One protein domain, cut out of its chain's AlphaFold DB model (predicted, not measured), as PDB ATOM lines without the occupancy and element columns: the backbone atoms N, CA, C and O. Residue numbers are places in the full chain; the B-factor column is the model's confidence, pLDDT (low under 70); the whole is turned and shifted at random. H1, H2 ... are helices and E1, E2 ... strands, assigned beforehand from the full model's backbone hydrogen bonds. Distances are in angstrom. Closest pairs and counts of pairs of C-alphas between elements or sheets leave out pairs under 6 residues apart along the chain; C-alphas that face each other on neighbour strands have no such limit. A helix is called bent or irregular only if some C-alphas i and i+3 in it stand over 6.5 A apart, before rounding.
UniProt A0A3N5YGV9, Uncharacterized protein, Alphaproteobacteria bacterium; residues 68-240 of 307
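What this domain is: This is residues 68 to 240 of the 307 residues of an uncharacterized protein of Alphaproteobacteria bacterium (UniProt A0A3N5YGV9). A small three-stranded sheet, E1 to E3, lies toward one end of an elongated model, with H4 over E1 and H5 packed on H4. From the sheet's edge the long helix H6 reaches toward the other end, where H7 folds back on it and H8 turns again, while the short helices H2 and H3 lie beyond the sheet at the opposite end. The printed part has 173 residues, with eight named helices and three named strands in the order H1 E1 H2 H3 E2 E3 H4 H5 H6 H7 H8. The sheet has the order E1 - E2 - E3, all antiparallel, and the class is mostly helix. The whole is loose, with a radius of gyration of the C-alphas of 20.0 A and spans of 67 by 35 by 28 A.

Where its parts are: H1 takes residues 68 to 74, and its C-alpha 68 is at (52.812, 22.531, 184.890). E1, residues 78 to 82, is followed by two short helices, H2 at residues 85 to 89 and H3 at residues 92 to 95. E2 spans residues 102 to 107, 16.4 A, and E3 residues 110 to 115, 16.8 A. H4 is residues 130 to 140, 15.2 A, and H5 residues 149 to 164, 22.4 A. H6, residues 169 to 195, is the longest helix at 37.3 A, from C-alpha 169 at (43.855, -1.388, 167.143), with a kink of 35 degrees near residue 187. H7, residues 204 to 220, 22.1 A, is irregular, with C-alphas 211 and 214 7.7 A apart, and has a kink of 65 degrees near residue 214. H8, residues 226 to 239, 19.8 A, ends with C-alpha 239 at (51.097, 44.361, 179.533).

How they stand to each other: E2 is the inner strand of the sheet. E1 and E2 are antiparallel at 154 degrees, with N 80 and O 104 2.8 A apart, within hydrogen-bond range. E2 and E3 form a hairpin, with N 112 and O 105 at 2.8 A. H4 is on the sheet at a height of 10.2 A, over E1 and slantwise to it at 38 degrees on the local plane. H5 only grazes the sheet with residues 162 to 164, and H6 with residues 170 to 178. H4 and H5 touch, closest at the C-alphas of Ala 140 and Arg 159, 4.7 A, at a steep tilt of 67 degrees, only just short of perpendicular. H5 and H6 form a helical hairpin, touching through residues 159 to 163 and 172 to 179 alone, closest at the C-alphas of Leu 163 and Lys 172, 5.5 A. H6 and H7, also a helical hairpin, touch at a steep tilt of 41 degrees, opposite ways, closest at the C-alphas of Ser 191 and Asn 205, 4.7 A. H8 touches H7 with residues 226 to 230 alone, closest at the C-alphas of Ile 210 and Gln 226, 5.2 A. H1 and H7 only just touch, with 3 pairs of C-alphas within 8 A, closest at those of Asn 72 and Ile 220, 6.7 A. H2 and H3 touch no helix and are not on the sheet. Helix packing is mostly crossed, with one of five tilted pairs at a shallow tilt. In H1, H4, H5 and H8 every O i to N i+4 pair is within hydrogen-bond range; in H6 22 of 23 are, in H7 9 of 13 and in H2 0 of 1, beside 2 of 2 O i to N i+3 pairs, while H3 is too short for an O i to N i+4 pair.

The domain as a whole: The two C-alphas farthest apart, those of Ser 93 and Ser 238, are 67.3 A from each other. The printed part has no cut. The link from E3 to H4, residues 116 to 129, is long. The mean pLDDT of the printed part is 82.2, and 18 residues are under 70, among them residues 121 to 130 and 200 to 202.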
ATOM      1  N   ILE A  68      52.839  23.524 185.961       79.62
ATOM      2  CA  ILE A  68      52.812  22.531 184.890       79.62
ATOM      3  C   ILE A  68      53.524  21.222 185.265       79.62
ATOM      4  O   ILE A  68      53.108  20.132 184.876       79.62
ATOM      5  N   GLN A  69      54.568  21.311 186.095       73.00
ATOM      6  CA  GLN A  69      55.286  20.144 186.614       73.00
ATOM      7  C   GLN A  69      54.428  19.299 187.558       73.00
ATOM      8  O   GLN A  69      54.459  18.071 187.482       73.00
ATOM      9  N   LEU A  70      53.662  19.960 188.428       75.75
ATOM     10  CA  LEU A  70      52.763  19.314 189.376       75.75
ATOM     11  C   LEU A  70      51.619  18.617 188.628       75.75
ATOM     12  O   LEU A  70      51.328  17.454 188.890       75.75
ATOM     13  N   ILE A  71      51.022  19.305 187.650       69.19
ATOM     14  CA  ILE A  71      49.934  18.764 186.824       69.19
ATOM     15  C   ILE A  71      50.412  17.522 186.063       69.19
ATOM     16  O   ILE A  71      49.768  16.478 186.110       69.19
ATOM     17  N   ASN A  72      51.597  17.590 185.450       71.31
ATOM     18  CA  ASN A  72      52.202  16.445 184.773       71.31
ATOM     19  C   ASN A  72      52.444  15.256 185.713       71.31
ATOM     20  O   ASN A  72      52.170  14.118 185.349       71.31
ATOM     21  N   TYR A  73      52.941  15.497 186.932       67.94
ATOM     22  CA  TYR A  73      53.154  14.423 187.905       67.94
ATOM     23  C   TYR A  73      51.864  13.639 188.182       67.94
ATOM     24  O   TYR A  73      51.892  12.409 188.195       67.94
ATOM     25  N   TYR A  74      50.740  14.338 188.342       64.62
ATOM     26  CA  TYR A  74      49.439  13.707 188.571       64.62
ATOM     27  C   TYR A  74      48.831  13.056 187.321       64.62
ATOM     28  O   TYR A  74      47.995  12.167 187.463       64.62
ATOM     29  N   ASN A  75      49.280  13.436 186.124       66.06
ATOM     30  CA  ASN A  75      48.827  12.863 184.853       66.06
ATOM     31  C   ASN A  75      49.718  11.714 184.341       66.06
ATOM     32  O   ASN A  75      49.533  11.247 183.215       66.06
ATOM     33  N   ARG A  76      50.679  11.235 185.145       72.12
ATOM     34  CA  ARG A  76      51.527  10.086 184.792       72.12
ATOM     35  C   ARG A  76      50.700   8.804 184.613       72.12
ATOM     36  O   ARG A  76      49.719   8.615 185.333       72.12
ATOM     37  N   PRO A  77      51.119   7.898 183.706       75.00
ATOM     38  CA  PRO A  77      50.491   6.590 183.554       75.00
ATOM     39  C   PRO A  77      50.441   5.856 184.888       75.00
ATOM     40  O   PRO A  77      51.454   5.713 185.578       75.00
ATOM     41  N   ARG A  78      49.265   5.325 185.199       77.62
ATOM     42  CA  ARG A  78      49.076   4.356 186.271       77.62
ATOM     43  C   ARG A  78      48.609   3.049 185.659       77.62
ATOM     44  O   ARG A  78      47.653   3.055 184.890       77.62
ATOM     45  N   ILE A  79      49.283   1.958 186.009       81.19
ATOM     46  CA  ILE A  79      48.855   0.605 185.663       81.19
ATOM     47  C   ILE A  79      48.033   0.021 186.813       81.19
ATOM     48  O   ILE A  79      48.465   0.034 187.965       81.19
ATOM     49  N   ASP A  80      46.855  -0.486 186.481       84.44
ATOM     50  CA  ASP A  80      45.985  -1.249 187.362       84.44
ATOM     51  C   ASP A  80      45.782  -2.638 186.737       84.44
ATOM     52  O   ASP A  80      45.391  -2.764 185.576       84.44
ATOM     53  N   TYR A  81      46.096  -3.691 187.488       81.38
ATOM     54  CA  TYR A  81      45.964  -5.071 187.016       81.38
ATOM     55  C   TYR A  81      44.537  -5.577 187.227       81.38
ATOM     56  O   TYR A  81      43.921  -5.289 188.256       81.38
ATOM     57  N   VAL A  82      44.015  -6.326 186.255       81.94
ATOM     58  CA  VAL A  82      42.644  -6.849 186.292       81.94
ATOM     59  C   VAL A  82      42.686  -8.335 186.613       81.94
ATOM     60  O   VAL A  82      43.237  -9.122 185.844       81.94
ATOM     61  N   PHE A  83      42.063  -8.704 187.729       82.06
ATOM     62  CA  PHE A  83      41.958 -10.082 188.200       82.06
ATOM     63  C   PHE A  83      40.503 -10.537 188.255       82.06
ATOM     64  O   PHE A  83      39.597  -9.720 188.438       82.06
ATOM     65  N   ASP A  84      40.294 -11.844 188.115       82.19
ATOM     66  CA  ASP A  84      38.985 -12.456 188.323       82.19
ATOM     67  C   ASP A  84      38.614 -12.466 189.813       82.19
ATOM     68  O   ASP A  84      39.478 -12.381 190.689       82.19
ATOM     69  N   GLU A  85      37.316 -12.578 190.111       81.62
ATOM     70  CA  GLU A  85      36.789 -12.478 191.482       81.62
ATOM     71  C   GLU A  85      37.428 -13.500 192.445       81.62
ATOM     72  O   GLU A  85      37.636 -13.220 193.623       81.62
ATOM     73  N   GLU A  86      37.812 -14.668 191.931       82.69
ATOM     74  CA  GLU A  86      38.435 -15.751 192.700       82.69
ATOM     75  C   GLU A  86      39.753 -15.328 193.370       82.69
ATOM     76  O   GLU A  86      40.068 -15.807 194.459       82.69
ATOM     77  N   VAL A  87      40.482 -14.370 192.784       82.75
ATOM     78  CA  VAL A  87      41.747 -13.848 193.328       82.75
ATOM     79  C   VAL A  87      41.557 -13.153 194.678       82.75
ATOM     80  O   VAL A  87      42.441 -13.223 195.531       82.75
ATOM     81  N   PHE A  88      40.399 -12.533 194.928       81.31
ATOM     82  CA  PHE A  88      40.125 -11.847 196.199       81.31
ATOM     83  C   PHE A  88      40.015 -12.806 197.393       81.31
ATOM     84  O   PHE A  88      40.090 -12.362 198.539       81.31
ATOM     85  N   TYR A  89      39.849 -14.104 197.132       87.12
ATOM     86  CA  TYR A  89      39.699 -15.139 198.152       87.12
ATOM     87  C   TYR A  89      40.941 -16.042 198.284       87.12
ATOM     88  O   TYR A  89      40.921 -16.976 199.086       87.12
ATOM     89  N   MET A  90      42.011 -15.770 197.527       88.25
ATOM     90  CA  MET A  90      43.250 -16.557 197.530       88.25
ATOM     91  C   MET A  90      44.144 -16.261 198.744       88.25
ATOM     92  O   MET A  90      44.201 -15.138 199.249       88.25
ATOM     93  N   ASN A  91      44.884 -17.273 199.200       88.19
ATOM     94  CA  ASN A  91      45.908 -17.125 200.241       88.19
ATOM     95  C   ASN A  91      47.265 -16.660 199.669       88.19
ATOM     96  O   ASN A  91      47.483 -16.701 198.462       88.19
ATOM     97  N   GLU A  92      48.213 -16.257 200.525       80.56
ATOM     98  CA  GLU A  92      49.516 -15.703 200.094       80.56
ATOM     99  C   GLU A  92      50.275 -16.598 199.096       80.56
ATOM    100  O   GLU A  92      50.796 -16.102 198.102       80.56
ATOM    101  N   SER A  93      50.275 -17.920 199.296       84.31
ATOM    102  CA  SER A  93      50.970 -18.863 198.403       84.31
ATOM    103  C   SER A  93      50.276 -19.072 197.049       84.31
ATOM    104  O   SER A  93      50.891 -19.544 196.088       84.31
ATOM    105  N   GLU A  94      48.983 -18.758 196.973       80.94
ATOM    106  CA  GLU A  94      48.195 -18.752 195.740       80.94
ATOM    107  C   GLU A  94      48.375 -17.423 195.001       80.94
ATOM    108  O   GLU A  94      48.572 -17.426 193.788       80.94
ATOM    109  N   LEU A  95      48.425 -16.305 195.737       78.06
ATOM    110  CA  LEU A  95      48.696 -14.973 195.193       78.06
ATOM    111  C   LEU A  95      50.069 -14.889 194.503       78.06
ATOM    112  O   LEU A  95      50.194 -14.239 193.468       78.06
ATOM    113  N   GLU A  96      51.088 -15.584 195.021       75.06
ATOM    114  CA  GLU A  96      52.428 -15.659 194.405       75.06
ATOM    115  C   GLU A  96      52.441 -16.302 193.008       75.06
ATOM    116  O   GLU A  96      53.397 -16.119 192.253       75.06
ATOM    117  N   LYS A  97      51.396 -17.056 192.650       77.12
ATOM    118  CA  LYS A  97      51.288 -17.768 191.367       77.12
ATOM    119  C   LYS A  97      50.425 -17.033 190.346       77.12
ATOM    120  O   LYS A  97      50.223 -17.554 189.253       77.12
ATOM    121  N   ILE A  98      49.893 -15.863 190.695       74.88
ATOM    122  CA  ILE A  98      48.995 -15.116 189.819       74.88
ATOM    123  C   ILE A  98      49.758 -14.568 188.617       74.88
ATOM    124  O   ILE A  98      50.758 -13.860 188.749       74.88
ATOM    125  N   GLU A  99      49.223 -14.853 187.436       73.75
ATOM    126  CA  GLU A  99      49.710 -14.300 186.182       73.75
ATOM    127  C   GLU A  99      49.009 -12.975 185.872       73.75
ATOM    128  O   GLU A  99      47.791 -12.825 185.985       73.75
ATOM    129  N   TYR A 100      49.796 -11.981 185.468       74.00
ATOM    130  CA  TYR A 100      49.305 -10.646 185.140       74.00
ATOM    131  C   TYR A 100      48.882 -10.596 183.670       74.00
ATOM    132  O   TYR A 100      49.549  -9.967 182.859       74.00
ATOM    133  N   GLU A 101      47.806 -11.291 183.300       76.00
ATOM    134  CA  GLU A 101      47.400 -11.404 181.889       76.00
ATOM    135  C   GLU A 101      46.766 -10.124 181.341       76.00
ATOM    136  O   GLU A 101      46.959  -9.777 180.177       76.00
ATOM    137  N   ARG A 102      45.990  -9.422 182.176       82.44
ATOM    138  CA  ARG A 102      45.217  -8.234 181.799       82.44
ATOM    139  C   ARG A 102      45.603  -7.045 182.661       82.44
ATOM    140  O   ARG A 102      45.723  -7.154 183.882       82.44
ATOM    141  N   ALA A 103      45.729  -5.884 182.033       84.81
ATOM    142  CA  ALA A 103      45.923  -4.633 182.747       84.81
ATOM    143  C   ALA A 103      45.220  -3.472 182.053       84.81
ATOM    144  O   ALA A 103      44.917  -3.511 180.859       84.81
ATOM    145  N   ILE A 104      44.991  -2.423 182.827       86.75
ATOM    146  CA  ILE A 104      44.496  -1.137 182.374       86.75
ATOM    147  C   ILE A 104      45.579  -0.116 182.695       86.75
ATOM    148  O   ILE A 104      45.966   0.035 183.851       86.75
ATOM    149  N   ILE A 105      46.068   0.601 181.686       83.88
ATOM    150  CA  ILE A 105      46.873   1.801 181.916       83.88
ATOM    151  C   ILE A 105      45.954   3.000 181.757       83.88
ATOM    152  O   ILE A 105      45.409   3.233 180.680       83.88
ATOM    153  N   THR A 106      45.786   3.767 182.829       80.44
ATOM    154  CA  THR A 106      45.032   5.019 182.782       80.44
ATOM    155  C   THR A 106      45.980   6.169 182.464       80.44
ATOM    156  O   THR A 106      46.921   6.436 183.214       80.44
ATOM    157  N   LEU A 107      45.711   6.865 181.359       73.44
ATOM    158  CA  LEU A 107      46.409   8.071 180.907       73.44
ATOM    159  C   LEU A 107      45.402   9.196 180.758       73.44
ATOM    160  O   LEU A 107      44.430   9.033 180.032       73.44
ATOM    161  N   ASN A 108      45.605  10.318 181.449       70.75
ATOM    162  CA  ASN A 108      44.675  11.453 181.407       70.75
ATOM    163  C   ASN A 108      43.189  11.021 181.513       70.75
ATOM    164  O   ASN A 108      42.333  11.411 180.721       70.75
ATOM    165  N   ARG A 109      42.892  10.139 182.483       69.31
ATOM    166  CA  ARG A 109      41.552   9.560 182.734       69.31
ATOM    167  C   ARG A 109      40.981   8.695 181.599       69.31
ATOM    168  O   ARG A 109      39.820   8.301 181.675       69.31
ATOM    169  N   GLN A 110      41.772   8.370 180.583       78.00
ATOM    170  CA  GLN A 110      41.421   7.419 179.535       78.00
ATOM    171  C   GLN A 110      42.069   6.059 179.826       78.00
ATOM    172  O   GLN A 110      43.298   5.976 179.902       78.00
ATOM    173  N   PRO A 111      41.268   4.996 180.011       86.44
ATOM    174  CA  PRO A 111      41.796   3.652 180.177       86.44
ATOM    175  C   PRO A 111      42.232   3.079 178.824       86.44
ATOM    176  O   PRO A 111      41.491   3.147 177.843       86.44
ATOM    177  N   ILE A 112      43.423   2.489 178.788       87.94
ATOM    178  CA  ILE A 112      43.921   1.668 177.684       87.94
ATOM    179  C   ILE A 112      44.051   0.243 178.205       87.94
ATOM    180  O   ILE A 112      44.713   0.021 179.222       87.94
ATOM    181  N   HIS A 113      43.421  -0.711 177.527       91.06
ATOM    182  CA  HIS A 113      43.426  -2.107 177.941       91.06
ATOM    183  C   HIS A 113      44.560  -2.876 177.261       91.06
ATOM    184  O   HIS A 113      44.892  -2.651 176.092       91.06
ATOM    185  N   PHE A 114      45.130  -3.805 178.021       87.19
ATOM    186  CA  PHE A 114      46.201  -4.687 177.588       87.19
ATOM    187  C   PHE A 114      45.856  -6.134 177.925       87.19
ATOM    188  O   PHE A 114      45.283  -6.407 178.986       87.19
ATOM    189  N   THR A 115      46.244  -7.048 177.040       85.81
ATOM    190  CA  THR A 115      46.098  -8.498 177.211       85.81
ATOM    191  C   THR A 115      47.422  -9.210 176.977       85.81
ATOM    192  O   THR A 115      48.329  -8.693 176.321       85.81
ATOM    193  N   ASP A 116      47.520 -10.433 177.492       81.88
ATOM    194  CA  ASP A 116      48.666 -11.317 177.305       81.88
ATOM    195  C   ASP A 116      49.996 -10.720 177.808       81.88
ATOM    196  O   ASP A 116      51.057 -11.022 177.263       81.88
ATOM    197  N   LEU A 117      49.974  -9.870 178.843       75.12
ATOM    198  CA  LEU A 117      51.198  -9.255 179.391       75.12
ATOM    199  C   LEU A 117      52.140 -10.283 180.051       75.12
ATOM    200  O   LEU A 117      53.343 -10.047 180.150       75.12
ATOM    201  N   ASN A 118      51.627 -11.447 180.448       70.88
ATOM    202  CA  ASN A 118      52.409 -12.617 180.861       70.88
ATOM    203  C   ASN A 118      53.141 -13.306 179.689       70.88
ATOM    204  O   ASN A 118      54.094 -14.042 179.927       70.88
ATOM    205  N   LYS A 119      52.753 -13.047 178.429       72.94
ATOM    206  CA  LYS A 119      53.295 -13.688 177.212       72.94
ATOM    207  C   LYS A 119      54.301 -12.814 176.450       72.94
ATOM    208  O   LYS A 119      54.469 -12.959 175.239       72.94
ATOM    209  N   ILE A 120      54.976 -11.883 177.124       72.69
ATOM    210  CA  ILE A 120      56.028 -11.052 176.514       72.69
ATOM    211  C   ILE A 120      57.277 -11.927 176.270       72.69
ATOM    212  O   ILE A 120      58.177 -12.013 177.094       72.69
ATOM    213  N   GLU A 121      57.349 -12.624 175.136       59.12
ATOM    214  CA  GLU A 121      58.350 -13.686 174.882       59.12
ATOM    215  C   GLU A 121      59.824 -13.228 174.716       59.12
ATOM    216  O   GLU A 121      60.713 -14.057 174.533       59.12
ATOM    217  N   GLU A 122      60.146 -11.936 174.811       59.12
ATOM    218  CA  GLU A 122      61.407 -11.396 174.262       59.12
ATOM    219  C   GLU A 122      62.670 -11.485 175.154       59.12
ATOM    220  O   GLU A 122      63.740 -11.079 174.706       59.12
ATOM    221  N   PHE A 123      62.617 -12.094 176.352       50.16
ATOM    222  CA  PHE A 123      63.813 -12.319 177.202       50.16
ATOM    223  C   PHE A 123      64.100 -13.787 177.583       50.16
ATOM    224  O   PHE A 123      64.945 -14.049 178.437       50.16
ATOM    225  N   GLY A 124      63.463 -14.776 176.946       49.19
ATOM    226  CA  GLY A 124      63.860 -16.187 177.112       49.19
ATOM    227  C   GLY A 124      63.471 -16.852 178.443       49.19
ATOM    228  O   GLY A 124      63.890 -17.978 178.704       49.19
ATOM    229  N   THR A 125      62.630 -16.212 179.258       51.03
ATOM    230  CA  THR A 125      61.948 -16.844 180.401       51.03
ATOM    231  C   THR A 125      60.473 -16.458 180.409       51.03
ATOM    232  O   THR A 125      60.143 -15.281 180.300       51.03
ATOM    233  N   SER A 126      59.594 -17.449 180.549       51.91
ATOM    234  CA  SER A 126      58.141 -17.362 180.340       51.91
ATOM    235  C   SER A 126      57.345 -16.648 181.441       51.91
ATOM    236  O   SER A 126      56.128 -16.581 181.338       51.91
ATOM    237  N   ASN A 127      57.988 -16.132 182.497       57.28
ATOM    238  CA  ASN A 127      57.282 -15.666 183.697       57.28
ATOM    239  C   ASN A 127      57.737 -14.249 184.097       57.28
ATOM    240  O   ASN A 127      58.675 -14.085 184.883       57.28
ATOM    241  N   TYR A 128      57.078 -13.208 183.579       64.75
ATOM    242  CA  TYR A 128      57.321 -11.827 184.015       64.75
ATOM    243  C   TYR A 128      56.519 -11.517 185.275       64.75
ATOM    244  O   TYR A 128      55.300 -11.654 185.308       64.75
ATOM    245  N   THR A 129      57.211 -11.055 186.313       69.44
ATOM    246  CA  THR A 129      56.582 -10.532 187.525       69.44
ATOM    247  C   THR A 129      56.001  -9.135 187.281       69.44
ATOM    248  O   THR A 129      56.412  -8.423 186.358       69.44
ATOM    249  N   ASN A 130      55.104  -8.691 188.168       69.38
ATOM    250  CA  ASN A 130      54.582  -7.316 188.184       69.38
ATOM    251  C   ASN A 130      55.678  -6.241 188.119       69.38
ATOM    252  O   ASN A 130      55.481  -5.180 187.537       69.38
ATOM    253  N   THR A 131      56.844  -6.510 188.702       74.75
ATOM    254  CA  THR A 131      57.958  -5.568 188.789       74.75
ATOM    255  C   THR A 131      58.564  -5.341 187.409       74.75
ATOM    256  O   THR A 131      58.850  -4.201 187.046       74.75
ATOM    257  N   HIS A 132      58.677  -6.396 186.596       78.56
ATOM    258  CA  HIS A 132      59.129  -6.261 185.216       78.56
ATOM    259  C   HIS A 132      58.108  -5.504 184.357       78.56
ATOM    260  O   HIS A 132      58.491  -4.583 183.638       78.56
ATOM    261  N   ILE A 133      56.813  -5.821 184.476       79.19
ATOM    262  CA  ILE A 133      55.748  -5.139 183.718       79.19
ATOM    263  C   ILE A 133      55.690  -3.651 184.092       79.19
ATOM    264  O   ILE A 133      55.678  -2.790 183.213       79.19
ATOM    265  N   ASN A 134      55.763  -3.322 185.385       79.56
ATOM    266  CA  ASN A 134      55.837  -1.939 185.857       79.56
ATOM    267  C   ASN A 134      57.066  -1.204 185.293       79.56
ATOM    268  O   ASN A 134      56.959  -0.035 184.926       79.56
ATOM    269  N   SER A 135      58.216  -1.879 185.188       84.19
ATOM    270  CA  SER A 135      59.428  -1.310 184.588       84.19
ATOM    271  C   SER A 135      59.256  -1.033 183.093       84.19
ATOM    272  O   SER A 135      59.672   0.027 182.625       84.19
ATOM    273  N   ILE A 136      58.617  -1.941 182.345       86.62
ATOM    274  CA  ILE A 136      58.296  -1.747 180.920       86.62
ATOM    275  C   ILE A 136      57.384  -0.533 180.755       86.62
ATOM    276  O   ILE A 136      57.682   0.349 179.952       86.62
ATOM    277  N   VAL A 137      56.315  -0.442 181.552       85.06
ATOM    278  CA  VAL A 137      55.406   0.712 181.526       85.06
ATOM    279  C   VAL A 137      56.172   1.992 181.837       85.06
ATOM    280  O   VAL A 137      56.153   2.929 181.045       85.06
ATOM    281  N   HIS A 138      56.918   2.038 182.936       85.88
ATOM    282  CA  HIS A 138      57.668   3.236 183.305       85.88
ATOM    283  C   HIS A 138      58.653   3.679 182.207       85.88
ATOM    284  O   HIS A 138      58.728   4.862 181.867       85.88
ATOM    285  N   THR A 139      59.354   2.720 181.601       89.44
ATOM    286  CA  THR A 139      60.321   2.976 180.529       89.44
ATOM    287  C   THR A 139      59.627   3.451 179.250       89.44
ATOM    288  O   THR A 139      60.059   4.435 178.655       89.44
ATOM    289  N   ALA A 140      58.511   2.838 178.848       89.75
ATOM    290  CA  ALA A 140      57.780   3.206 177.632       89.75
ATOM    291  C   ALA A 140      57.268   4.658 177.652       89.75
ATOM    292  O   ALA A 140      57.272   5.337 176.623       89.75
ATOM    293  N   PHE A 141      56.864   5.139 178.831       86.81
ATOM    294  CA  PHE A 141      56.370   6.503 179.045       86.81
ATOM    295  C   PHE A 141      57.471   7.511 179.403       86.81
ATOM    296  O   PHE A 141      57.178   8.664 179.729       86.81
ATOM    297  N   THR A 142      58.739   7.109 179.314       87.00
ATOM    298  CA  THR A 142      59.858   8.049 179.376       87.00
ATOM    299  C   THR A 142      59.958   8.813 178.041       87.00
ATOM    300  O   THR A 142      59.868   8.188 176.977       87.00
ATOM    301  N   PRO A 143      60.111  10.151 178.047       85.94
ATOM    302  CA  PRO A 143      60.197  10.937 176.813       85.94
ATOM    303  C   PRO A 143      61.536  10.769 176.081       85.94
ATOM    304  O   PRO A 143      62.592  10.772 176.714       85.94
ATOM    305  N   LEU A 144      61.501  10.729 174.747       84.81
ATOM    306  CA  LEU A 144      62.676  10.667 173.872       84.81
ATOM    307  C   LEU A 144      63.276  12.062 173.619       84.81
ATOM    308  O   LEU A 144      63.241  12.577 172.504       84.81
ATOM    309  N   TYR A 145      63.818  12.699 174.659       79.06
ATOM    310  CA  TYR A 145      64.427  14.029 174.545       79.06
ATOM    311  C   TYR A 145      65.819  14.075 175.180       79.06
ATOM    312  O   TYR A 145      65.960  13.783 176.365       79.06
ATOM    313  N   ASN A 146      66.834  14.465 174.396       77.19
ATOM    314  CA  ASN A 146      68.243  14.555 174.810       77.19
ATOM    315  C   ASN A 146      68.773  13.281 175.504       77.19
ATOM    316  O   ASN A 146      69.451  13.355 176.530       77.19
ATOM    317  N   LEU A 147      68.450  12.109 174.954       84.06
ATOM    318  CA  LEU A 147      68.893  10.812 175.469       84.06
ATOM    319  C   LEU A 147      70.023  10.220 174.625       84.06
ATOM    320  O   LEU A 147      70.175  10.547 173.452       84.06
ATOM    321  N   ASP A 148      70.796   9.331 175.245       89.38
ATOM    322  CA  ASP A 148      71.762   8.475 174.556       89.38
ATOM    323  C   ASP A 148      71.066   7.329 173.790       89.38
ATOM    324  O   ASP A 148      69.874   7.047 173.977       89.38
ATOM    325  N   ASP A 149      71.821   6.671 172.905       87.88
ATOM    326  CA  ASP A 149      71.314   5.594 172.045       87.88
ATOM    327  C   ASP A 149      70.792   4.399 172.859       87.88
ATOM    328  O   ASP A 149      69.791   3.783 172.493       87.88
ATOM    329  N   GLU A 150      71.431   4.078 173.987       87.62
ATOM    330  CA  GLU A 150      71.048   2.945 174.833       87.62
ATOM    331  C   GLU A 150      69.674   3.169 175.476       87.62
ATOM    332  O   GLU A 150      68.775   2.337 175.333       87.62
ATOM    333  N   LYS A 151      69.454   4.334 176.098       87.25
ATOM    334  CA  LYS A 151      68.147   4.698 176.665       87.25
ATOM    335  C   LYS A 151      67.077   4.802 175.591       87.25
ATOM    336  O   LYS A 151      65.952   4.353 175.809       87.25
ATOM    337  N   THR A 152      67.424   5.356 174.432       90.25
ATOM    338  CA  THR A 152      66.513   5.450 173.288       90.25
ATOM    339  C   THR A 152      66.033   4.062 172.865       90.25
ATOM    340  O   THR A 152      64.827   3.842 172.722       90.25
ATOM    341  N   ASN A 153      66.946   3.093 172.763       88.81
ATOM    342  CA  ASN A 153      66.612   1.712 172.425       88.81
ATOM    343  C   ASN A 153      65.720   1.053 173.486       88.81
ATOM    344  O   ASN A 153      64.721   0.432 173.125       88.81
ATOM    345  N   CYS A 154      66.014   1.227 174.780       89.50
ATOM    346  CA  CYS A 154      65.176   0.694 175.861       89.50
ATOM    347  C   CYS A 154      63.741   1.245 175.823       89.50
ATOM    348  O   CYS A 154      62.780   0.500 176.040       89.50
ATOM    349  N   ILE A 155      63.584   2.537 175.522       91.56
ATOM    350  CA  ILE A 155      62.273   3.189 175.410       91.56
ATOM    351  C   ILE A 155      61.514   2.661 174.195       91.56
ATOM    352  O   ILE A 155      60.369   2.231 174.343       91.56
ATOM    353  N   ILE A 156      62.140   2.637 173.014       91.56
ATOM    354  CA  ILE A 156      61.519   2.125 171.781       91.56
ATOM    355  C   ILE A 156      61.083   0.671 171.965       91.56
ATOM    356  O   ILE A 156      59.953   0.312 171.636       91.56
ATOM    357  N   PHE A 157      61.954  -0.149 172.545       89.88
ATOM    358  CA  PHE A 157      61.662  -1.541 172.849       89.88
ATOM    359  C   PHE A 157      60.445  -1.678 173.779       89.88
ATOM    360  O   PHE A 157      59.490  -2.382 173.458       89.88
ATOM    361  N   SER A 158      60.418  -0.924 174.882       90.44
ATOM    362  CA  SER A 158      59.299  -0.950 175.834       90.44
ATOM    363  C   SER A 158      57.981  -0.484 175.202       90.44
ATOM    364  O   SER A 158      56.926  -1.065 175.458       90.44
ATOM    365  N   ARG A 159      58.024   0.536 174.335       93.00
ATOM    366  CA  ARG A 159      56.852   1.009 173.579       93.00
ATOM    367  C   ARG A 159      56.331  -0.061 172.622       93.00
ATOM    368  O   ARG A 159      55.123  -0.276 172.570       93.00
ATOM    369  N   ASN A 160      57.217  -0.759 171.912       91.62
ATOM    370  CA  ASN A 160      56.838  -1.834 170.990       91.62
ATOM    371  C   ASN A 160      56.134  -2.989 171.709       91.62
ATOM    372  O   ASN A 160      55.133  -3.492 171.198       91.62
ATOM    373  N   ILE A 161      56.598  -3.355 172.909       88.25
ATOM    374  CA  ILE A 161      55.910  -4.334 173.756       88.25
ATOM    375  C   ILE A 161      54.482  -3.869 174.045       88.25
ATOM    376  O   ILE A 161      53.532  -4.589 173.747       88.25
ATOM    377  N   LEU A 162      54.297  -2.654 174.568       89.56
ATOM    378  CA  LEU A 162      52.953  -2.175 174.905       89.56
ATOM    379  C   LEU A 162      52.032  -2.117 173.675       89.56
ATOM    380  O   LEU A 162      50.882  -2.532 173.758       89.56
ATOM    381  N   LEU A 163      52.539  -1.679 172.519       92.38
ATOM    382  CA  LEU A 163      51.764  -1.620 171.272       92.38
ATOM    383  C   LEU A 163      51.352  -3.003 170.754       92.38
ATOM    384  O   LEU A 163      50.277  -3.131 170.169       92.38
ATOM    385  N   LYS A 164      52.191  -4.025 170.951       90.75
ATOM    386  CA  LYS A 164      51.894  -5.416 170.576       90.75
ATOM    387  C   LYS A 164      50.780  -6.014 171.439       90.75
ATOM    388  O   LYS A 164      50.022  -6.842 170.946       90.75
ATOM    389  N   HIS A 165      50.691  -5.580 172.694       89.75
ATOM    390  CA  HIS A 165      49.785  -6.126 173.706       89.75
ATOM    391  C   HIS A 165      48.541  -5.258 173.970       89.75
ATOM    392  O   HIS A 165      47.774  -5.552 174.885       89.75
ATOM    393  N   CYS A 166      48.309  -4.195 173.187       90.75
ATOM    394  CA  CYS A 166      47.049  -3.450 173.226       90.75
ATOM    395  C   CYS A 166      45.872  -4.340 172.807       90.75
ATOM    396  O   CYS A 166      45.929  -4.994 171.765       90.75
ATOM    397  N   SER A 167      44.771  -4.290 173.561       89.12
ATOM    398  CA  SER A 167      43.597  -5.139 173.318       89.12
ATOM    399  C   SER A 167      42.904  -4.860 171.980       89.12
ATOM    400  O   SER A 167      42.265  -5.745 171.412       89.12
ATOM    401  N   THR A 168      43.002  -3.631 171.463       91.94
ATOM    402  CA  THR A 168      42.393  -3.229 170.188       91.94
ATOM    403  C   THR A 168      43.305  -2.319 169.359       91.94
ATOM    404  O   THR A 168      44.129  -1.571 169.889       91.94
ATOM    405  N   GLU A 169      43.111  -2.297 168.034       93.19
ATOM    406  CA  GLU A 169      43.855  -1.388 167.143       93.19
ATOM    407  C   GLU A 169      43.540   0.092 167.436       93.19
ATOM    408  O   GLU A 169      44.398   0.961 167.293       93.19
ATOM    409  N   ASN A 170      42.322   0.403 167.896       92.50
ATOM    410  CA  ASN A 170      41.962   1.764 168.296       92.50
ATOM    411  C   ASN A 170      42.749   2.226 169.535       92.50
ATOM    412  O   ASN A 170      43.241   3.356 169.587       92.50
ATOM    413  N   GLU A 171      42.906   1.343 170.520       91.44
ATOM    414  CA  GLU A 171      43.720   1.596 171.710       91.44
ATOM    415  C   GLU A 171      45.199   1.715 171.369       91.44
ATOM    416  O   GLU A 171      45.855   2.637 171.842       91.44
ATOM    417  N   LYS A 172      45.704   0.875 170.465       93.25
ATOM    418  CA  LYS A 172      47.068   0.979 169.939       93.25
ATOM    419  C   LYS A 172      47.321   2.317 169.240       93.25
ATOM    420  O   LYS A 172      48.334   2.965 169.494       93.25
ATOM    421  N   ASN A 173      46.390   2.781 168.404       91.44
ATOM    422  CA  ASN A 173      46.475   4.098 167.761       91.44
ATOM    423  C   ASN A 173      46.431   5.243 168.779       91.44
ATOM    424  O   ASN A 173      47.121   6.254 168.625       91.44
ATOM    425  N   THR A 174      45.628   5.085 169.828       88.25
ATOM    426  CA  THR A 174      45.556   6.032 170.944       88.25
ATOM    427  C   THR A 174      46.877   6.065 171.713       88.25
ATOM    428  O   THR A 174      47.432   7.141 171.924       88.25
ATOM    429  N   LEU A 175      47.444   4.904 172.040       89.50
ATOM    430  CA  LEU A 175      48.729   4.770 172.720       89.50
ATOM    431  C   LEU A 175      49.885   5.360 171.897       89.50
ATOM    432  O   LEU A 175      50.700   6.111 172.429       89.50
ATOM    433  N   ASN A 176      49.919   5.102 170.587       90.75
ATOM    434  CA  ASN A 176      50.896   5.708 169.677       90.75
ATOM    435  C   ASN A 176      50.837   7.239 169.693       90.75
ATOM    436  O   ASN A 176      51.873   7.906 169.699       90.75
ATOM    437  N   ARG A 177      49.624   7.805 169.717       87.31
ATOM    438  CA  ARG A 177      49.435   9.255 169.826       87.31
ATOM    439  C   ARG A 177      50.002   9.775 171.139       87.31
ATOM    440  O   ARG A 177      50.752  10.741 171.106       87.31
ATOM    441  N   TYR A 178      49.728   9.095 172.253       86.38
ATOM    442  CA  TYR A 178      50.296   9.456 173.551       86.38
ATOM    443  C   TYR A 178      51.825   9.450 173.540       86.38
ATOM    444  O   TYR A 178      52.419  10.420 173.999       86.38
ATOM    445  N   PHE A 179      52.473   8.426 172.976       88.75
ATOM    446  CA  PHE A 179      53.937   8.406 172.875       88.75
ATOM    447  C   PHE A 179      54.481   9.599 172.090       88.75
ATOM    448  O   PHE A 179      55.391  10.273 172.571       88.75
ATOM    449  N   LYS A 180      53.874   9.925 170.942       87.19
ATOM    450  CA  LYS A 180      54.241  11.121 170.171       87.19
ATOM    451  C   LYS A 180      54.060  12.397 171.000       87.19
ATOM    452  O   LYS A 180      54.944  13.249 171.014       87.19
ATOM    453  N   THR A 181      52.938  12.528 171.704       85.69
ATOM    454  CA  THR A 181      52.655  13.701 172.534       85.69
ATOM    455  C   THR A 181      53.651  13.839 173.688       85.69
ATOM    456  O   THR A 181      54.095  14.946 173.968       85.69
ATOM    457  N   ILE A 182      54.054  12.738 174.327       85.75
ATOM    458  CA  ILE A 182      55.040  12.732 175.421       85.75
ATOM    459  C   ILE A 182      56.406  13.230 174.939       85.75
ATOM    460  O   ILE A 182      57.071  13.994 175.640       85.75
ATOM    461  N   ASP A 183      56.815  12.827 173.738       85.12
ATOM    462  CA  ASP A 183      58.084  13.269 173.160       85.12
ATOM    463  C   ASP A 183      58.057  14.777 172.858       85.12
ATOM    464  O   ASP A 183      58.994  15.504 173.198       85.12
ATOM    465  N   THR A 184      56.945  15.277 172.311       86.31
ATOM    466  CA  THR A 184      56.737  16.716 172.080       86.31
ATOM    467  C   THR A 184      56.629  17.503 173.396       86.31
ATOM    468  O   THR A 184      57.129  18.626 173.482       86.31
ATOM    469  N   TRP A 185      56.043  16.916 174.444       85.25
ATOM    470  CA  TRP A 185      55.821  17.546 175.748       85.25
ATOM    471  C   TRP A 185      57.087  18.022 176.433       85.25
ATOM    472  O   TRP A 185      57.114  19.135 176.957       85.25
ATOM    473  N   ASN A 186      58.145  17.217 176.420       81.25
ATOM    474  CA  ASN A 186      59.388  17.627 177.063       81.25
ATOM    475  C   ASN A 186      59.959  18.895 176.425       81.25
ATOM    476  O   ASN A 186      60.279  19.847 177.136       81.25
ATOM    477  N   LYS A 187      59.989  18.950 175.090       85.62
ATOM    478  CA  LYS A 187      60.401  20.159 174.376       85.62
ATOM    479  C   LYS A 187      59.438  21.321 174.631       85.62
ATOM    480  O   LYS A 187      59.887  22.444 174.816       85.62
ATOM    481  N   PHE A 188      58.131  21.059 174.685       87.81
ATOM    482  CA  PHE A 188      57.121  22.081 174.967       87.81
ATOM    483  C   PHE A 188      57.318  22.711 176.334       87.81
ATOM    484  O   PHE A 188      57.329  23.929 176.435       87.81
ATOM    485  N   LYS A 189      57.509  21.901 177.373       84.69
ATOM    486  CA  LYS A 189      57.754  22.368 178.736       84.69
ATOM    487  C   LYS A 189      58.986  23.278 178.800       84.69
ATOM    488  O   LYS A 189      58.932  24.337 179.430       84.69
ATOM    489  N   ASP A 190      60.068  22.877 178.142       82.69
ATOM    490  CA  ASP A 190      61.299  23.662 178.113       82.69
ATOM    491  C   ASP A 190      61.083  24.971 177.339       82.69
ATOM    492  O   ASP A 190      61.299  26.048 177.894       82.69
ATOM    493  N   SER A 191      60.543  24.909 176.116       87.94
ATOM    494  CA  SER A 191      60.217  26.090 175.302       87.94
ATOM    495  C   SER A 191      59.240  27.040 175.996       87.94
ATOM    496  O   SER A 191      59.432  28.250 175.952       87.94
ATOM    497  N   LEU A 192      58.224  26.524 176.683       87.44
ATOM    498  CA  LEU A 192      57.244  27.321 177.416       87.44
ATOM    499  C   LEU A 192      57.892  28.125 178.540       87.44
ATOM    500  O   LEU A 192      57.551  29.287 178.732       87.44
ATOM    501  N   THR A 193      58.858  27.534 179.242       80.56
ATOM    502  CA  THR A 193      59.604  28.230 180.298       80.56
ATOM    503  C   THR A 193      60.323  29.461 179.743       80.56
ATOM    504  O   THR A 193      60.271  30.520 180.364       80.56
ATOM    505  N   TYR A 194      60.928  29.354 178.555       80.94
ATOM    506  CA  TYR A 194      61.568  30.488 177.878       80.94
ATOM    507  C   TYR A 194      60.552  31.490 177.313       80.94
ATOM    508  O   TYR A 194      60.739  32.696 177.443       80.94
ATOM    509  N   ALA A 195      59.445  30.997 176.759       84.38
ATOM    510  CA  ALA A 195      58.393  31.810 176.155       84.38
ATOM    511  C   ALA A 195      57.653  32.723 177.156       84.38
ATOM    512  O   ALA A 195      57.064  33.724 176.744       84.38
ATOM    513  N   ASN A 196      57.686  32.397 178.455       83.31
ATOM    514  CA  ASN A 196      57.034  33.135 179.555       83.31
ATOM    515  C   ASN A 196      57.741  34.435 179.975       83.31
ATOM    516  O   ASN A 196      57.380  35.058 180.981       83.31
ATOM    517  N   VAL A 197      58.766  34.838 179.234       83.75
ATOM    518  CA  VAL A 197      59.411  36.139 179.375       83.75
ATOM    519  C   VAL A 197      58.909  37.032 178.232       83.75
ATOM    520  O   VAL A 197      58.880  36.571 177.089       83.75
ATOM    521  N   PRO A 198      58.500  38.286 178.495       82.00
ATOM    522  CA  PRO A 198      58.189  39.263 177.458       82.00
ATOM    523  C   PRO A 198      59.379  39.441 176.513       82.00
ATOM    524  O   PRO A 198      60.501  39.710 176.943       82.00
ATOM    525  N   MET A 199      59.133  39.288 175.218       75.06
ATOM    526  CA  MET A 199      60.124  39.380 174.147       75.06
ATOM    527  C   MET A 199      59.411  39.841 172.873       75.06
ATOM    528  O   MET A 199      58.198  39.710 172.752       75.06
ATOM    529  N   ASN A 200      60.143  40.368 171.889       61.22
ATOM    530  CA  ASN A 200      59.536  40.687 170.594       61.22
ATOM    531  C   ASN A 200      59.033  39.403 169.897       61.22
ATOM    532  O   ASN A 200      59.666  38.356 170.007       61.22
ATOM    533  N   ASN A 201      57.938  39.510 169.136       55.28
ATOM    534  CA  ASN A 201      57.104  38.432 168.565       55.28
ATOM    535  C   ASN A 201      57.788  37.348 167.684       55.28
ATOM    536  O   ASN A 201      57.081  36.554 167.069       55.28
ATOM    537  N   SER A 202      59.121  37.282 167.575       57.75
ATOM    538  CA  SER A 202      59.856  36.311 166.743       57.75
ATOM    539  C   SER A 202      60.666  35.292 167.561       57.75
ATOM    540  O   SER A 202      61.832  35.034 167.259       57.75
ATOM    541  N   ASP A 203      60.075  34.736 168.615       79.50
ATOM    542  CA  ASP A 203      60.701  33.670 169.404       79.50
ATOM    543  C   ASP A 203      60.270  32.289 168.885       79.50
ATOM    544  O   ASP A 203      59.088  31.934 168.912       79.50
ATOM    545  N   GLU A 204      61.245  31.491 168.442       86.56
ATOM    546  CA  GLU A 204      61.046  30.104 168.010       86.56
ATOM    547  C   GLU A 204      60.361  29.257 169.094       86.56
ATOM    548  O   GLU A 204      59.556  28.378 168.771       86.56
ATOM    549  N   ASN A 205      60.616  29.537 170.379       88.38
ATOM    550  CA  ASN A 205      59.970  28.835 171.485       88.38
ATOM    551  C   ASN A 205      58.475  29.143 171.563       88.38
ATOM    552  O   ASN A 205      57.678  28.224 171.747       88.38
ATOM    553  N   ARG A 206      58.073  30.406 171.376       88.69
ATOM    554  CA  ARG A 206      56.652  30.792 171.352       88.69
ATOM    555  C   ARG A 206      55.932  30.172 170.171       88.69
ATOM    556  O   ARG A 206      54.859  29.604 170.354       88.69
ATOM    557  N   THR A 207      56.533  30.212 168.982       90.56
ATOM    558  CA  THR A 207      55.976  29.532 167.804       90.56
ATOM    559  C   THR A 207      55.824  28.034 168.057       90.56
ATOM    560  O   THR A 207      54.780  27.462 167.748       90.56
ATOM    561  N   PHE A 208      56.825  27.392 168.664       91.62
ATOM    562  CA  PHE A 208      56.739  25.983 169.031       91.62
ATOM    563  C   PHE A 208      55.590  25.718 170.012       91.62
ATOM    564  O   PHE A 208      54.789  24.817 169.776       91.62
ATOM    565  N   VAL A 209      55.478  26.508 171.081       91.38
ATOM    566  CA  VAL A 209      54.407  26.379 172.079       91.38
ATOM    567  C   VAL A 209      53.035  26.544 171.427       91.38
ATOM    568  O   VAL A 209      52.196  25.658 171.548       91.38
ATOM    569  N   ILE A 210      52.810  27.622 170.676       92.25
ATOM    570  CA  ILE A 210      51.522  27.882 170.017       92.25
ATOM    571  C   ILE A 210      51.149  26.721 169.091       92.25
ATOM    572  O   ILE A 210      50.043  26.199 169.177       92.25
ATOM    573  N   ASN A 211      52.084  26.252 168.263       92.62
ATOM    574  CA  ASN A 211      51.799  25.205 167.282       92.62
ATOM    575  C   ASN A 211      51.513  23.833 167.910       92.62
ATOM    576  O   ASN A 211      50.867  23.008 167.271       92.62
ATOM    577  N   ASN A 212      51.996  23.572 169.130       91.38
ATOM    578  CA  ASN A 212      51.921  22.251 169.757       91.38
ATOM    579  C   ASN A 212      50.978  22.195 170.972       91.38
ATOM    580  O   ASN A 212      50.800  21.114 171.528       91.38
ATOM    581  N   VAL A 213      50.358  23.305 171.398       90.25
ATOM    582  CA  VAL A 213      49.535  23.335 172.626       90.25
ATOM    583  C   VAL A 213      48.366  22.347 172.604       90.25
ATOM    584  O   VAL A 213      48.107  21.699 173.611       90.25
ATOM    585  N   GLU A 214      47.705  22.162 171.461       88.44
ATOM    586  CA  GLU A 214      46.562  21.243 171.345       88.44
ATOM    587  C   GLU A 214      46.989  19.774 171.412       88.44
ATOM    588  O   GLU A 214      46.317  18.952 172.039       88.44
ATOM    589  N   ASP A 215      48.150  19.441 170.838       84.38
ATOM    590  CA  ASP A 215      48.747  18.125 171.048       84.38
ATOM    591  C   ASP A 215      48.985  17.925 172.552       84.38
ATOM    592  O   ASP A 215      48.657  16.865 173.087       84.38
ATOM    593  N   MET A 216      49.490  18.948 173.256       82.31
ATOM    594  CA  MET A 216      49.801  18.851 174.688       82.31
ATOM    595  C   MET A 216      48.548  18.726 175.539       82.31
ATOM    596  O   MET A 216      48.562  18.024 176.552       82.31
ATOM    597  N   ASP A 217      47.451  19.340 175.113       78.69
ATOM    598  CA  ASP A 217      46.175  19.257 175.804       78.69
ATOM    599  C   ASP A 217      45.696  17.808 175.980       78.69
ATOM    600  O   ASP A 217      45.100  17.459 176.998       78.69
ATOM    601  N   THR A 218      46.080  16.920 175.061       72.88
ATOM    602  CA  THR A 218      45.815  15.477 175.171       72.88
ATOM    603  C   THR A 218      46.404  14.862 176.451       72.88
ATOM    604  O   THR A 218      45.835  13.912 176.985       72.88
ATOM    605  N   ILE A 219      47.513  15.390 176.979       70.31
ATOM    606  CA  ILE A 219      48.144  14.925 178.230       70.31
ATOM    607  C   ILE A 219      47.684  15.746 179.436       70.31
ATOM    608  O   ILE A 219      47.492  15.187 180.519       70.31
ATOM    609  N   ILE A 220      47.561  17.067 179.289       72.12
ATOM    610  CA  ILE A 220      47.326  17.958 180.434       72.12
ATOM    611  C   ILE A 220      45.829  18.082 180.761       72.12
ATOM    612  O   ILE A 220      45.475  18.190 181.934       72.12
ATOM    613  N   GLY A 221      44.957  18.026 179.748       75.94
ATOM    614  CA  GLY A 221      43.505  18.118 179.899       75.94
ATOM    615  C   GLY A 221      43.014  19.500 180.341       75.94
ATOM    616  O   GLY A 221      42.110  19.583 181.172       75.94
ATOM    617  N   LEU A 222      43.624  20.577 179.833       75.00
ATOM    618  CA  LEU A 222      43.286  21.967 180.178       75.00
ATOM    619  C   LEU A 222      42.319  22.632 179.183       75.00
ATOM    620  O   LEU A 222      41.773  23.691 179.484       75.00
ATOM    621  N   GLY A 223      42.081  22.027 178.021       84.31
ATOM    622  CA  GLY A 223      41.281  22.565 176.926       84.31
ATOM    623  C   GLY A 223      41.937  23.727 176.177       84.31
ATOM    624  O   GLY A 223      41.223  24.498 175.539       84.31
ATOM    625  N   TRP A 224      43.257  23.907 176.288       87.88
ATOM    626  CA  TRP A 224      43.947  25.054 175.695       87.88
ATOM    627  C   TRP A 224      44.081  24.933 174.183       87.88
ATOM    628  O   TRP A 224      44.553  23.921 173.666       87.88
ATOM    629  N   LYS A 225      43.713  26.010 173.487       92.50
ATOM    630  CA  LYS A 225      43.818  26.114 172.030       92.50
ATOM    631  C   LYS A 225      44.961  27.022 171.610       92.50
ATOM    632  O   LYS A 225      45.482  27.804 172.407       92.50
ATOM    633  N   GLN A 226      45.317  26.961 170.330       93.56
ATOM    634  CA  GLN A 226      46.345  27.844 169.770       93.56
ATOM    635  C   GLN A 226      46.014  29.328 170.012       93.56
ATOM    636  O   GLN A 226      46.858  30.066 170.517       93.56
ATOM    637  N   ASP A 227      44.766  29.736 169.756       94.00
ATOM    638  CA  ASP A 227      44.295  31.118 169.950       94.00
ATOM    639  C   ASP A 227      44.415  31.602 171.402       94.00
ATOM    640  O   ASP A 227      44.677  32.779 171.651       94.00
ATOM    641  N   ASP A 228      44.241  30.703 172.371       92.94
ATOM    642  CA  ASP A 228      44.389  31.022 173.789       92.94
ATOM    643  C   ASP A 228      45.843  31.369 174.127       92.94
ATOM    644  O   ASP A 228      46.099  32.373 174.795       92.94
ATOM    645  N   MET A 229      46.798  30.591 173.607       91.94
ATOM    646  CA  MET A 229      48.227  30.865 173.779       91.94
ATOM    647  C   MET A 229      48.664  32.137 173.049       91.94
ATOM    648  O   MET A 229      49.478  32.888 173.583       91.94
ATOM    649  N   VAL A 230      48.113  32.405 171.861       92.88
ATOM    650  CA  VAL A 230      48.362  33.655 171.124       92.88
ATOM    651  C   VAL A 230      47.915  34.853 171.957       92.88
ATOM    652  O   VAL A 230      48.728  35.727 172.245       92.88
ATOM    653  N   GLN A 231      46.662  34.853 172.423       92.00
ATOM    654  CA  GLN A 231      46.120  35.936 173.252       92.00
ATOM    655  C   GLN A 231      46.929  36.141 174.535       92.00
ATOM    656  O   GLN A 231      47.141  37.275 174.962       92.00
ATOM    657  N   TYR A 232      47.376  35.051 175.158       92.81
ATOM    658  CA  TYR A 232      48.209  35.105 176.351       92.81
ATOM    659  C   TYR A 232      49.555  35.786 176.091       92.81
ATOM    660  O   TYR A 232      49.918  36.697 176.834       92.81
ATOM    661  N   PHE A 233      50.282  35.387 175.042       91.12
ATOM    662  CA  PHE A 233      51.580  35.989 174.728       91.12
ATOM    663  C   PHE A 233      51.444  37.443 174.259       91.12
ATOM    664  O   PHE A 233      52.206  38.290 174.716       91.12
ATOM    665  N   GLU A 234      50.431  37.765 173.449       89.88
ATOM    666  CA  GLU A 234      50.125  39.151 173.058       89.88
ATOM    667  C   GLU A 234      49.829  40.037 174.274       89.88
ATOM    668  O   GLU A 234      50.292  41.181 174.361       89.88
ATOM    669  N   PHE A 235      49.064  39.515 175.240       90.25
ATOM    670  CA  PHE A 235      48.809  40.224 176.486       90.25
ATOM    671  C   PHE A 235      50.096  40.386 177.296       90.25
ATOM    672  O   PHE A 235      50.383  41.492 177.737       90.25
ATOM    673  N   LEU A 236      50.901  39.332 177.453       89.31
ATOM    674  CA  LEU A 236      52.167  39.397 178.186       89.31
ATOM    675  C   LEU A 236      53.100  40.473 177.606       89.31
ATOM    676  O   LEU A 236      53.599  41.304 178.362       89.31
ATOM    677  N   ASP A 237      53.259  40.526 176.283       87.38
ATOM    678  CA  ASP A 237      54.139  41.494 175.616       87.38
ATOM    679  C   ASP A 237      53.646  42.940 175.737       87.38
ATOM    680  O   ASP A 237      54.440  43.864 175.912       87.38
ATOM    681  N   SER A 238      52.330  43.147 175.658       85.75
ATOM    682  CA  SER A 238      51.728  44.484 175.739       85.75
ATOM    683  C   SER A 238      51.493  44.970 177.172       85.75
ATOM    684  O   SER A 238      51.367  46.172 177.402       85.75
ATOM    685  N   SER A 239      51.456  44.059 178.145       84.75
ATOM    686  CA  SER A 239      51.097  44.361 179.533       84.75
ATOM    687  C   SER A 239      52.133  45.193 180.283       84.75
ATOM    688  O   SER A 239      51.778  45.861 181.248       84.75
ATOM    689  N   GLY A 240      53.407  45.150 179.883       84.12
ATOM    690  CA  GLY A 240      54.505  45.779 180.621       84.12
ATOM    691  C   GLY A 240      54.937  45.038 181.897       84.12
ATOM    692  O   GLY A 240      55.723  45.593 182.665       84.12
TER     693      GLY A 240